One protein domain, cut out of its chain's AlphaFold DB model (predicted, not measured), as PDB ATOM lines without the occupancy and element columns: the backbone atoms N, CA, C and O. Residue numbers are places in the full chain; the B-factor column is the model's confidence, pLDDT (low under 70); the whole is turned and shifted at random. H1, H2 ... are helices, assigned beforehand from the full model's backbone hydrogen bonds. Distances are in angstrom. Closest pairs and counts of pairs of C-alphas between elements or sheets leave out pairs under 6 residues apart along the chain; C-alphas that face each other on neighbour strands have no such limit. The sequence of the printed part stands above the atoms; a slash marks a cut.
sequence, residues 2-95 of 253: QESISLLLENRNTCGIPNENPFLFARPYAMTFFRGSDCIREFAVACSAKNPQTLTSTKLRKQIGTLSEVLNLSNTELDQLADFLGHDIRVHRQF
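What this domain is: This is residues 2 to 95 of the 253 residues of the protein "uncharacterized protein LOC113061397" of Carassius auratus (UniProt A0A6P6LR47). The model is an open U with an empty space between its two lobes: one lobe holds the three helices H3, H4 and H5, the other holds H1 and a long looping stretch, residues 11 to 35, and H2 with the link after it makes the bend. In the first lobe H3 and H4 run side by side in opposite directions, loosely, and the short H5 stands crosswise to both; residues 46 to 51 stick out at the bend. The printed part has 94 residues with five named helices, H1, H2, H3, H4 and H5 in that order along the chain, and no named strand. The class is all helix, with 52 of the 94 printed residues in the named helices. The whole is loose, with a radius of gyration of the C-alphas of 17.3 A, and the C-alphas span 46 by 33 by 21 A along their three main axes.

Where its parts are: The longest helix is H3, residues 57 to 70, with 14 residues and 19.8 A from first to last C-alpha; it begins at C-alpha 57 at (5.731, 274.503, 9.774) and ends at C-alpha 70 at (-10.835, 267.693, 18.190). H4, residues 75 to 85, follows it and measures 15.0 A. H5, residues 89 to 95, measures 10.4 A and ends with the last printed residue, its C-alpha 95 at (-10.126, 276.613, 6.660). Before H3 in the chain stands H2, residues 36 to 46, 14.9 A long. H1, residues 2 to 10, is 12.4 A long and begins with the first printed residue, its C-alpha 2 at (11.738, 288.922, 26.945). Residues 52 to 54 are helix too, a run of three residues that bears no name.

How they stand to each other: H3 touches no helix, but is near H2, H4 and H5. H3 and H4 are close but not clearly touching, with one pair of C-alphas within 8 A, those of Ser 68 and Leu 78, 7.1 A apart; they run opposite ways at a shallow tilt of 18 degrees. H3 and H5 are also close but not clearly touching, the closest C-alphas being those of Gly 65 and His 92 at 7.2 A, and their lines are about perpendicular at 80 degrees. H4 and H5 touch only at the corner by their link, where the C-alphas of Ala 82 and Ile 89 come closest at 6.2 A; their lines are about perpendicular at 73 degrees. H2 and H3 are close but not clearly touching: the closest C-alphas are those of Ser 37 and Ser 57, 6.8 A apart, and the lines are about perpendicular at 84 degrees. H2 is apart from H4 and from H5. H1 touches no helix and is apart from H2, H3, H4 and H5. In H4 and H5 every O i to N i+4 pair is within hydrogen-bond range; the counts are 4 of 5 in H1, 6 of 7 in H2 and 9 of 10 in H3.

The domain as a whole: The two C-alphas farthest apart in the domain are those of Tyr 29 and Asn 72, at 47.0 A. The printed part has no cut; it runs from residue 2 to residue 95 of a full chain of 253 residues. The link from H1 to H2 is long, with 25 residues; the link from H2 to H3 is short, and those from H3 to H4 and from H4 to H5 are tight. The mean pLDDT of the printed part is 79.8, and 26 residues are under 70: residues 66 to 75, 78 to 79 and 82 to 95. The mean is 53 in H5 and 90 in H2.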
ATOM      1  N   GLN A   2      11.010 287.646  27.020       78.88
ATOM      2  CA  GLN A   2      11.738 288.922  26.945       78.88
ATOM      3  C   GLN A   2      13.211 288.783  27.372       78.88
ATOM      4  O   GLN A   2      14.087 289.162  26.605       78.88
ATOM      5  N   GLU A   3      13.496 288.132  28.507       88.56
ATOM      6  CA  GLU A   3      14.877 287.862  28.961       88.56
ATOM      7  C   GLU A   3      15.674 287.050  27.929       88.56
ATOM      8  O   GLU A   3      16.837 287.327  27.660       88.56
ATOM      9  N   SER A   4      15.020 286.073  27.293       87.75
ATOM     10  CA  SER A   4      15.593 285.223  26.244       87.75
ATOM     11  C   SER A   4      15.967 286.016  24.983       87.75
ATOM     12  O   SER A   4      16.870 285.618  24.252       87.75
ATOM     13  N   ILE A   5      15.271 287.129  24.722       88.75
ATOM     14  CA  ILE A   5      15.579 288.066  23.636       88.75
ATOM     15  C   ILE A   5      16.728 288.991  24.056       88.75
ATOM     16  O   ILE A   5      17.653 289.163  23.265       88.75
ATOM     17  N   SER A   6      16.726 289.521  25.287       90.75
ATOM     18  CA  SER A   6      17.838 290.324  25.826       90.75
ATOM     19  C   SER A   6      19.163 289.560  25.771       90.75
ATOM     20  O   SER A   6      20.106 290.025  25.138       90.75
ATOM     21  N   LEU A   7      19.190 288.325  26.284       91.12
ATOM     22  CA  LEU A   7      20.370 287.454  26.276       91.12
ATOM     23  C   LEU A   7      20.918 287.201  24.856       91.12
ATOM     24  O   LEU A   7      22.129 287.103  24.656       91.12
ATOM     25  N   LEU A   8      20.034 287.113  23.855       88.12
ATOM     26  CA  LEU A   8      20.402 286.915  22.448       88.12
ATOM     27  C   LEU A   8      20.963 288.203  21.814       88.12
ATOM     28  O   LEU A   8      21.848 288.135  20.961       88.12
ATOM     29  N   LEU A   9      20.490 289.376  22.246       87.12
ATOM     30  CA  LEU A   9      21.032 290.677  21.840       87.12
ATOM     31  C   LEU A   9      22.390 290.963  22.502       87.12
ATOM     32  O   LEU A   9      23.309 291.404  21.817       87.12
ATOM     33  N   GLU A  10      22.544 290.652  23.789       89.75
ATOM     34  CA  GLU A  10      23.800 290.780  24.542       89.75
ATOM     35  C   GLU A  10      24.922 289.934  23.917       89.75
ATOM     36  O   GLU A  10      26.015 290.431  23.642       89.75
ATOM     37  N   ASN A  11      24.634 288.669  23.595       89.50
ATOM     38  CA  ASN A  11      25.610 287.739  23.017       89.50
ATOM     39  C   ASN A  11      25.814 287.894  21.496       89.50
ATOM     40  O   ASN A  11      26.575 287.132  20.899       89.50
ATOM     41  N   ARG A  12      25.183 288.888  20.852       89.19
ATOM     42  CA  ARG A  12      25.249 289.109  19.395       89.19
ATOM     43  C   ARG A  12      26.688 289.197  18.875       89.19
ATOM     44  O   ARG A  12      27.041 288.499  17.923       89.19
ATOM     45  N   ASN A  13      27.518 290.003  19.538       85.75
ATOM     46  CA  ASN A  13      28.931 290.173  19.188       85.75
ATOM     47  C   ASN A  13      29.734 288.879  19.418       85.75
ATOM     48  O   ASN A  13      30.494 288.465  18.544       85.75
ATOM     49  N   THR A  14      29.511 288.198  20.546       89.06
ATOM     50  CA  THR A  14      30.148 286.916  20.902       89.06
ATOM     51  C   THR A  14      29.870 285.826  19.863       89.06
ATOM     52  O   THR A  14      30.753 285.046  19.518       89.06
ATOM     53  N   CYS A  15      28.657 285.804  19.305       85.00
ATOM     54  CA  CYS A  15      28.243 284.899  18.232       85.00
ATOM     55  C   CYS A  15      28.746 285.296  16.828       85.00
ATOM     56  O   CYS A  15      28.329 284.685  15.844       85.00
ATOM     57  N   GLY A  16      29.604 286.316  16.697       87.56
ATOM     58  CA  GLY A  16      30.150 286.755  15.408       87.56
ATOM     59  C   GLY A  16      29.105 287.347  14.455       87.56
ATOM     60  O   GLY A  16      29.273 287.277  13.236       87.56
ATOM     61  N   ILE A  17      28.000 287.887  14.978       89.94
ATOM     62  CA  ILE A  17      26.952 288.529  14.177       89.94
ATOM     63  C   ILE A  17      27.329 290.008  13.954       89.94
ATOM     64  O   ILE A  17      27.538 290.715  14.939       89.94
ATOM     65  N   PRO A  18      27.371 290.509  12.699       87.38
ATOM     66  CA  PRO A  18      27.639 291.924  12.423       87.38
ATOM     67  C   PRO A  18      26.607 292.859  13.076       87.38
ATOM     68  O   PRO A  18      25.409 292.556  13.092       87.38
ATOM     69  N   ASN A  19      27.047 294.019  13.572       84.56
ATOM     70  CA  ASN A  19      26.162 295.004  14.213       84.56
ATOM     71  C   ASN A  19      25.232 295.695  13.203       84.56
ATOM     72  O   ASN A  19      24.139 296.130  13.548       84.56
ATOM     73  N   GLU A  20      25.632 295.718  11.935       88.44
ATOM     74  CA  GLU A  20      24.882 296.245  10.798       88.44
ATOM     75  C   GLU A  20      23.713 295.323  10.403       88.44
ATOM     76  O   GLU A  20      22.792 295.742   9.698       88.44
ATOM     77  N   ASN A  21      23.738 294.051  10.820       88.25
ATOM     78  CA  ASN A  21      22.679 293.092  10.526       88.25
ATOM     79  C   ASN A  21      21.436 293.424  11.385       88.25
ATOM     80  O   ASN A  21      21.539 293.385  12.611       88.25
ATOM     81  N   PRO A  22      20.250 293.686  10.801       89.00
ATOM     82  CA  PRO A  22      19.063 294.105  11.557       89.00
ATOM     83  C   PRO A  22      18.212 292.941  12.100       89.00
ATOM     84  O   PRO A  22      17.195 293.172  12.751       89.00
ATOM     85  N   PHE A  23      18.548 291.682  11.800       89.88
ATOM     86  CA  PHE A  23      17.691 290.539  12.132       89.88
ATOM     87  C   PHE A  23      17.928 290.023  13.559       89.88
ATOM     88  O   PHE A  23      19.071 289.898  13.998       89.88
ATOM     89  N   LEU A  24      16.855 289.640  14.264       87.94
ATOM     90  CA  LEU A  24      16.961 288.986  15.576       87.94
ATOM     91  C   LEU A  24      17.705 287.645  15.449       87.94
ATOM     92  O   LEU A  24      18.786 287.479  16.003       87.94
ATOM     93  N   PHE A  25      17.189 286.734  14.617       90.12
ATOM     94  CA  PHE A  25      17.822 285.448  14.295       90.12
ATOM     95  C   PHE A  25      18.815 285.585  13.128       90.12
ATOM     96  O   PHE A  25      18.655 284.976  12.068       90.12
ATOM     97  N   ALA A  26      19.815 286.448  13.301       90.81
ATOM     98  CA  ALA A  26      20.896 286.660  12.343       90.81
ATOM     99  C   ALA A  26      21.855 285.456  12.259       90.81
ATOM    100  O   ALA A  26      22.008 284.703  13.218       90.81
ATOM    101  N   ARG A  27      22.516 285.279  11.109       89.50
ATOM    102  CA  ARG A  27      23.574 284.272  10.919       89.50
ATOM    103  C   ARG A  27      24.953 284.850  11.281       89.50
ATOM    104  O   ARG A  27      25.234 285.976  10.864       89.50
ATOM    105  N   PRO A  28      25.832 284.088  11.962       89.00
ATOM    106  CA  PRO A  28      27.235 284.460  12.144       89.00
ATOM    107  C   PRO A  28      27.920 284.804  10.817       89.00
ATOM    108  O   PRO A  28      27.645 284.176   9.789       89.00
ATOM    109  N   TYR A  29      28.800 285.805  10.851       87.88
ATOM    110  CA  TYR A  29      29.632 286.277   9.736       87.88
ATOM    111  C   TYR A  29      28.866 286.679   8.458       87.88
ATOM    112  O   TYR A  29      29.458 286.762   7.382       87.88
ATOM    113  N   ALA A  30      27.552 286.925   8.536       87.75
ATOM    114  CA  ALA A  30      26.733 287.212   7.361       87.75
ATOM    115  C   ALA A  30      25.612 288.224   7.629       87.75
ATOM    116  O   ALA A  30      24.908 288.166   8.633       87.75
ATOM    117  N   MET A  31      25.335 289.074   6.637       87.31
ATOM    118  CA  MET A  31      24.205 290.020   6.609       87.31
ATOM    119  C   MET A  31      22.865 289.331   6.272       87.31
ATOM    120  O   MET A  31      22.070 289.809   5.467       87.31
ATOM    121  N   THR A  32      22.635 288.140   6.834       89.19
ATOM    122  CA  THR A  32      21.474 287.280   6.547       89.19
ATOM    123  C   THR A  32      20.882 286.700   7.835       89.19
ATOM    124  O   THR A  32      21.456 286.851   8.913       89.19
ATOM    125  N   PHE A  33      19.725 286.044   7.727       91.44
ATOM    126  CA  PHE A  33      18.987 285.458   8.848       91.44
ATOM    127  C   PHE A  33      18.783 283.948   8.679       91.44
ATOM    128  O   PHE A  33      18.812 283.422   7.562       91.44
ATOM    129  N   PHE A  34      18.557 283.249   9.790       90.38
ATOM    130  CA  PHE A  34      18.192 281.837   9.795       90.38
ATOM    131  C   PHE A  34      16.765 281.641   9.276       90.38
ATOM    132  O   PHE A  34      15.795 282.194   9.799       90.38
ATOM    133  N   ARG A  35      16.614 280.823   8.232       89.75
ATOM    134  CA  ARG A  35      15.303 280.463   7.688       89.75
ATOM    135  C   ARG A  35      14.686 279.353   8.527       89.75
ATOM    136  O   ARG A  35      15.068 278.195   8.395       89.75
ATOM    137  N   GLY A  36      13.664 279.681   9.316       88.19
ATOM    138  CA  GLY A  36      12.963 278.701  10.155       88.19
ATOM    139  C   GLY A  36      12.400 277.488   9.393       88.19
ATOM    140  O   GLY A  36      12.303 276.409   9.964       88.19
ATOM    141  N   SER A  37      12.091 277.609   8.093       88.12
ATOM    142  CA  SER A  37      11.707 276.465   7.241       88.12
ATOM    143  C   SER A  37      12.805 275.418   7.069       88.12
ATOM    144  O   SER A  37      12.508 274.253   6.805       88.12
ATOM    145  N   ASP A  38      14.054 275.856   7.167       90.31
ATOM    146  CA  ASP A  38      15.237 275.082   6.829       90.31
ATOM    147  C   ASP A  38      15.836 274.526   8.129       90.31
ATOM    148  O   ASP A  38      16.066 273.324   8.204       90.31
ATOM    149  N   CYS A  39      15.861 275.325   9.206       91.00
ATOM    150  CA  CYS A  39      16.130 274.848  10.569       91.00
ATOM    151  C   CYS A  39      15.140 273.752  11.014       91.00
ATOM    152  O   CYS A  39      15.553 272.723  11.534       91.00
ATOM    153  N   ILE A  40      13.828 273.913  10.766       90.25
ATOM    154  CA  ILE A  40      12.834 272.864  11.081       90.25
ATOM    155  C   ILE A  40      13.125 271.570  10.305       90.25
ATOM    156  O   ILE A  40      12.941 270.486  10.848       90.25
ATOM    157  N   ARG A  41      13.593 271.664   9.053       89.81
ATOM    158  CA  ARG A  41      13.945 270.493   8.233       89.81
ATOM    159  C   ARG A  41      15.200 269.793   8.755       89.81
ATOM    160  O   ARG A  41      15.240 268.570   8.777       89.81
ATOM    161  N   GLU A  42      16.198 270.569   9.159       90.75
ATOM    162  CA  GLU A  42      17.449 270.097   9.754       90.75
ATOM    163  C   GLU A  42      17.179 269.354  11.069       90.75
ATOM    164  O   GLU A  42      17.514 268.176  11.189       90.75
ATOM    165  N   PHE A  43      16.431 269.965  11.997       91.62
ATOM    166  CA  PHE A  43      16.018 269.305  13.237       91.62
ATOM    167  C   PHE A  43      15.091 268.101  13.006       91.62
ATOM    168  O   PHE A  43      15.212 267.114  13.723       91.62
ATOM    169  N   ALA A  44      14.217 268.126  11.990       90.94
ATOM    170  CA  ALA A  44      13.371 266.983  11.629       90.94
ATOM    171  C   ALA A  44      14.155 265.764  11.112       90.94
ATOM    172  O   ALA A  44      13.653 264.642  11.191       90.94
ATOM    173  N   VAL A  45      15.361 265.969  10.571       90.44
ATOM    174  CA  VAL A  45      16.298 264.888  10.231       90.44
ATOM    175  C   VAL A  45      17.089 264.473  11.473       90.44
ATOM    176  O   VAL A  45      17.166 263.283  11.766       90.44
ATOM    177  N   ALA A  46      17.613 265.435  12.240       92.44
ATOM    178  CA  ALA A  46      18.409 265.172  13.440       92.44
ATOM    179  C   ALA A  46      17.640 264.409  14.539       92.44
ATOM    180  O   ALA A  46      18.232 263.605  15.251       92.44
ATOM    181  N   CYS A  47      16.323 264.612  14.667       90.06
ATOM    182  CA  CYS A  47      15.487 263.898  15.638       90.06
ATOM    183  C   CYS A  47      15.060 262.482  15.201       90.06
ATOM    184  O   CYS A  47      14.220 261.872  15.862       90.06
ATOM    185  N   SER A  48      15.607 261.951  14.099       90.12
ATOM    186  CA  SER A  48      15.335 260.594  13.594       90.12
ATOM    187  C   SER A  48      13.846 260.292  13.357       90.12
ATOM    188  O   SER A  48      13.381 259.161  13.526       90.12
ATOM    189  N   ALA A  49      13.065 261.302  12.960       88.06
ATOM    190  CA  ALA A  49      11.637 261.143  12.710       88.06
ATOM    191  C   ALA A  49      11.360 260.158  11.560       88.06
ATOM    192  O   ALA A  49      11.994 260.222  10.509       88.06
ATOM    193  N   LYS A  50      10.324 259.313  11.703       89.75
ATOM    194  CA  LYS A  50       9.932 258.297  10.697       89.75
ATOM    195  C   LYS A  50       9.666 258.859   9.289       89.75
ATOM    196  O   LYS A  50       9.734 258.118   8.315       89.75
ATOM    197  N   ASN A  51       9.327 260.145   9.169       87.38
ATOM    198  CA  ASN A  51       9.184 260.834   7.883       87.38
ATOM    199  C   ASN A  51       9.512 262.336   8.033       87.38
ATOM    200  O   ASN A  51       8.608 263.146   8.245       87.38
ATOM    201  N   PRO A  52      10.784 262.759   7.904       86.62
ATOM    202  CA  PRO A  52      11.170 264.160   8.107       86.62
ATOM    203  C   PRO A  52      10.474 265.128   7.135       86.62
ATOM    204  O   PRO A  52      10.218 266.282   7.466       86.62
ATOM    205  N   GLN A  53      10.080 264.654   5.946       85.12
ATOM    206  CA  GLN A  53       9.397 265.466   4.930       85.12
ATOM    207  C   GLN A  53       7.916 265.761   5.274       85.12
ATOM    208  O   GLN A  53       7.241 266.522   4.561       85.12
ATOM    209  N   THR A  54       7.369 265.195   6.361       84.38
ATOM    210  CA  THR A  54       6.077 265.617   6.933       84.38
ATOM    211  C   THR A  54       6.195 266.637   8.064       84.38
ATOM    212  O   THR A  54       5.223 267.351   8.306       84.38
ATOM    213  N   LEU A  55       7.371 266.823   8.662       84.69
ATOM    214  CA  LEU A  55       7.601 267.833   9.695       84.69
ATOM    215  C   LEU A  55       7.932 269.195   9.061       84.69
ATOM    216  O   LEU A  55       9.079 269.623   8.983       84.69
ATOM    217  N   THR A  56       6.903 269.895   8.577       85.94
ATOM    218  CA  THR A  56       7.024 271.278   8.076       85.94
ATOM    219  C   THR A  56       6.155 272.221   8.901       85.94
ATOM    220  O   THR A  56       5.055 271.843   9.296       85.94
ATOM    221  N   SER A  57       6.561 273.486   9.085       82.06
ATOM    222  CA  SER A  57       5.731 274.503   9.774       82.06
ATOM    223  C   SER A  57       4.295 274.571   9.223       82.06
ATOM    224  O   SER A  57       3.337 274.773   9.964       82.06
ATOM    225  N   THR A  58       4.118 274.365   7.916       80.06
ATOM    226  CA  THR A  58       2.808 274.338   7.244       80.06
ATOM    227  C   THR A  58       1.975 273.082   7.502       80.06
ATOM    228  O   THR A  58       0.761 273.150   7.328       80.06
ATOM    229  N   LYS A  59       2.582 271.957   7.897       81.19
ATOM    230  CA  LYS A  59       1.887 270.731   8.323       81.19
ATOM    231  C   LYS A  59       1.646 270.738   9.837       81.19
ATOM    232  O   LYS A  59       0.524 270.482  10.249       81.19
ATOM    233  N   LEU A  60       2.618 271.186  10.632       80.31
ATOM    234  CA  LEU A  60       2.490 271.385  12.080       80.31
ATOM    235  C   LEU A  60       1.347 272.357  12.424       80.31
ATOM    236  O   LEU A  60       0.453 272.007  13.184       80.31
ATOM    237  N   ARG A  61       1.281 273.521  11.760       74.69
ATOM    238  CA  ARG A  61       0.146 274.463  11.858       74.69
ATOM    239  C   ARG A  61      -1.204 273.813  11.541       74.69
ATOM    240  O   ARG A  61      -2.201 274.152  12.167       74.69
ATOM    241  N   LYS A  62      -1.235 272.886  10.574       75.69
ATOM    242  CA  LYS A  62      -2.462 272.159  10.232       75.69
ATOM    243  C   LYS A  62      -2.861 271.178  11.321       75.69
ATOM    244  O   LYS A  62      -4.028 271.142  11.678       75.69
ATOM    245  N   GLN A  63      -1.899 270.419  11.843       74.25
ATOM    246  CA  GLN A  63      -2.129 269.478  12.935       74.25
ATOM    247  C   GLN A  63      -2.627 270.197  14.187       74.25
ATOM    248  O   GLN A  63      -3.567 269.708  14.795       74.25
ATOM    249  N   ILE A  64      -2.086 271.375  14.521       76.75
ATOM    250  CA  ILE A  64      -2.613 272.180  15.631       76.75
ATOM    251  C   ILE A  64      -4.063 272.587  15.357       76.75
ATOM    252  O   ILE A  64      -4.907 272.318  16.193       76.75
ATOM    253  N   GLY A  65      -4.384 273.127  14.172       71.00
ATOM    254  CA  GLY A  65      -5.771 273.460  13.818       71.00
ATOM    255  C   GLY A  65      -6.739 272.272  13.928       71.00
ATOM    256  O   GLY A  65      -7.829 272.423  14.465       71.00
ATOM    257  N   THR A  66      -6.328 271.079  13.484       69.75
ATOM    258  CA  THR A  66      -7.116 269.844  13.643       69.75
ATOM    259  C   THR A  66      -7.244 269.415  15.108       69.75
ATOM    260  O   THR A  66      -8.327 269.024  15.524       69.75
ATOM    261  N   LEU A  67      -6.173 269.500  15.902       69.88
ATOM    262  CA  LEU A  67      -6.207 269.151  17.324       69.88
ATOM    263  C   LEU A  67      -7.066 270.131  18.131       69.88
ATOM    264  O   LEU A  67      -7.782 269.690  19.017       69.88
ATOM    265  N   SER A  68      -7.061 271.427  17.810       68.62
ATOM    266  CA  SER A  68      -7.925 272.420  18.462       68.62
ATOM    267  C   SER A  68      -9.414 272.157  18.225       68.62
ATOM    268  O   SER A  68     -10.215 272.349  19.136       68.62
ATOM    269  N   GLU A  69      -9.776 271.690  17.026       63.59
ATOM    270  CA  GLU A  69     -11.141 271.266  16.692       63.59
ATOM    271  C   GLU A  69     -11.522 269.974  17.444       63.59
ATOM    272  O   GLU A  69     -12.584 269.902  18.049       63.59
ATOM    273  N   VAL A  70     -10.628 268.972  17.473       67.00
ATOM    274  CA  VAL A  70     -10.835 267.693  18.190       67.00
ATOM    275  C   VAL A  70     -10.925 267.882  19.709       67.00
ATOM    276  O   VAL A  70     -11.691 267.187  20.367       67.00
ATOM    277  N   LEU A  71     -10.178 268.835  20.266       68.25
ATOM    278  CA  LEU A  71     -10.248 269.230  21.676       68.25
ATOM    279  C   LEU A  71     -11.435 270.164  21.981       68.25
ATOM    280  O   LEU A  71     -11.587 270.578  23.126       68.25
ATOM    281  N   ASN A  72     -12.266 270.496  20.981       67.62
ATOM    282  CA  ASN A  72     -13.448 271.355  21.101       67.62
ATOM    283  C   ASN A  72     -13.150 272.689  21.826       67.62
ATOM    284  O   ASN A  72     -13.919 273.137  22.678       67.62
ATOM    285  N   LEU A  73     -12.011 273.315  21.501       69.62
ATOM    286  CA  LEU A  73     -11.609 274.585  22.111       69.62
ATOM    287  C   LEU A  73     -12.611 275.697  21.773       69.62
ATOM    288  O   LEU A  73     -13.053 275.837  20.629       69.62
ATOM    289  N   SER A  74     -12.945 276.526  22.763       69.19
ATOM    290  CA  SER A  74     -13.811 277.688  22.562       69.19
ATOM    291  C   SER A  74     -13.181 278.696  21.595       69.19
ATOM    292  O   SER A  74     -11.962 278.751  21.428       69.19
ATOM    293  N   ASN A  75     -14.000 279.564  20.985       69.06
ATOM    294  CA  ASN A  75     -13.486 280.628  20.108       69.06
ATOM    295  C   ASN A  75     -12.445 281.514  20.829       69.06
ATOM    296  O   ASN A  75     -11.455 281.901  20.223       69.06
ATOM    297  N   THR A  76     -12.615 281.755  22.132       72.38
ATOM    298  CA  THR A  76     -11.664 282.488  22.984       72.38
ATOM    299  C   THR A  76     -10.323 281.773  23.174       72.38
ATOM    300  O   THR A  76      -9.282 282.421  23.126       72.38
ATOM    301  N   GLU A  77     -10.319 280.451  23.350       71.81
ATOM    302  CA  GLU A  77      -9.081 279.659  23.451       71.81
ATOM    303  C   GLU A  77      -8.403 279.504  22.081       71.81
ATOM    304  O   GLU A  77      -7.178 279.543  21.981       71.81
ATOM    305  N   LEU A  78      -9.195 279.390  21.009       69.81
ATOM    306  CA  LEU A  78      -8.726 279.402  19.622       69.81
ATOM    307  C   LEU A  78      -8.063 280.731  19.242       69.81
ATOM    308  O   LEU A  78      -7.028 280.703  18.579       69.81
ATOM    309  N   ASP A  79      -8.623 281.868  19.659       67.25
ATOM    310  CA  ASP A  79      -8.041 283.192  19.415       67.25
ATOM    311  C   ASP A  79      -6.723 283.360  20.200       67.25
ATOM    312  O   ASP A  79      -5.699 283.693  19.601       67.25
ATOM    313  N   GLN A  80      -6.685 282.998  21.492       71.00
ATOM    314  CA  GLN A  80      -5.445 282.990  22.294       71.00
ATOM    315  C   GLN A  80      -4.354 282.085  21.689       71.00
ATOM    316  O   GLN A  80      -3.176 282.452  21.641       71.00
ATOM    317  N   LEU A  81      -4.734 280.907  21.187       73.88
ATOM    318  CA  LEU A  81      -3.822 279.980  20.519       73.88
ATOM    319  C   LEU A  81      -3.360 280.510  19.149       73.88
ATOM    320  O   LEU A  81      -2.200 280.321  18.778       73.88
ATOM    321  N   ALA A  82      -4.226 281.193  18.397       69.81
ATOM    322  CA  ALA A  82      -3.878 281.815  17.119       69.81
ATOM    323  C   ALA A  82      -2.903 282.993  17.290       69.81
ATOM    324  O   ALA A  82      -1.964 283.116  16.494       69.81
ATOM    325  N   ASP A  83      -3.076 283.796  18.345       68.69
ATOM    326  CA  ASP A  83      -2.149 284.861  18.736       68.69
ATOM    327  C   ASP A  83      -0.783 284.288  19.143       68.69
ATOM    328  O   ASP A  83       0.245 284.721  18.617       68.69
ATOM    329  N   PHE A  84      -0.751 283.245  19.985       69.19
ATOM    330  CA  PHE A  84       0.496 282.568  20.379       69.19
ATOM    331  C   PHE A  84       1.260 281.967  19.183       69.19
ATOM    332  O   PHE A  84       2.491 281.951  19.160       69.19
ATOM    333  N   LEU A  85       0.542 281.498  18.158       68.69
ATOM    334  CA  LEU A  85       1.127 280.976  16.917       68.69
ATOM    335  C   LEU A  85       1.449 282.077  15.884       68.69
ATOM    336  O   LEU A  85       2.134 281.806  14.893       68.69
ATOM    337  N   GLY A  86       0.994 283.315  16.111       61.66
ATOM    338  CA  GLY A  86       1.260 284.489  15.280       61.66
ATOM    339  C   GLY A  86       0.503 284.498  13.949       61.66
ATOM    340  O   GLY A  86       1.118 284.707  12.894       61.66
ATOM    341  N   HIS A  87      -0.805 284.205  13.943       64.94
ATOM    342  CA  HIS A  87      -1.603 284.059  12.713       64.94
ATOM    343  C   HIS A  87      -2.833 284.964  12.635       64.94
ATOM    344  O   HIS A  87      -3.527 285.203  13.610       64.94
ATOM    345  N   ASP A  88      -3.151 285.409  11.412       53.69
ATOM    346  CA  ASP A  88      -4.429 286.058  11.113       53.69
ATOM    347  C   ASP A  88      -5.572 285.047  11.328       53.69
ATOM    348  O   ASP A  88      -5.780 284.138  10.512       53.69
ATOM    349  N   ILE A  89      -6.304 285.240  12.430       52.41
ATOM    350  CA  ILE A  89      -7.480 284.482  12.896       52.41
ATOM    351  C   ILE A  89      -8.449 284.136  11.753       52.41
ATOM    352  O   ILE A  89      -9.021 283.041  11.707       52.41
ATOM    353  N   ARG A  90      -8.589 285.017  10.751       54.00
ATOM    354  CA  ARG A  90      -9.486 284.824   9.597       54.00
ATOM    355  C   ARG A  90      -9.123 283.600   8.753       54.00
ATOM    356  O   ARG A  90     -10.012 283.003   8.149       54.00
ATOM    357  N   VAL A  91      -7.847 283.211   8.711       53.75
ATOM    358  CA  VAL A  91      -7.400 281.993   8.014       53.75
ATOM    359  C   VAL A  91      -7.737 280.745   8.828       53.75
ATOM    360  O   VAL A  91      -8.071 279.724   8.233       53.75
ATOM    361  N   HIS A  92      -7.713 280.818  10.164       54.41
ATOM    362  CA  HIS A  92      -8.134 279.688  10.990       54.41
ATOM    363  C   HIS A  92      -9.644 279.436  10.869       54.41
ATOM    364  O   HIS A  92     -10.059 278.349  10.458       54.41
ATOM    365  N   ARG A  93     -10.451 280.486  11.073       57.56
ATOM    366  CA  ARG A  93     -11.923 280.430  11.057       57.56
ATOM    367  C   ARG A  93     -12.539 279.923   9.743       57.56
ATOM    368  O   ARG A  93     -13.648 279.401   9.767       57.56
ATOM    369  N   GLN A  94     -11.857 280.079   8.603       53.06
ATOM    370  CA  GLN A  94     -12.380 279.697   7.277       53.06
ATOM    371  C   GLN A  94     -11.865 278.359   6.719       53.06
ATOM    372  O   GLN A  94     -12.422 277.888   5.729       53.06
ATOM    373  N   PHE A  95     -10.803 277.767   7.282       46.53
ATOM    374  CA  PHE A  95     -10.126 276.613   6.660       46.53
ATOM    375  C   PHE A  95      -9.867 275.407   7.573       46.53
ATOM    376  O   PHE A  95      -9.467 274.369   7.044       46.53
TER     377      PHE A  95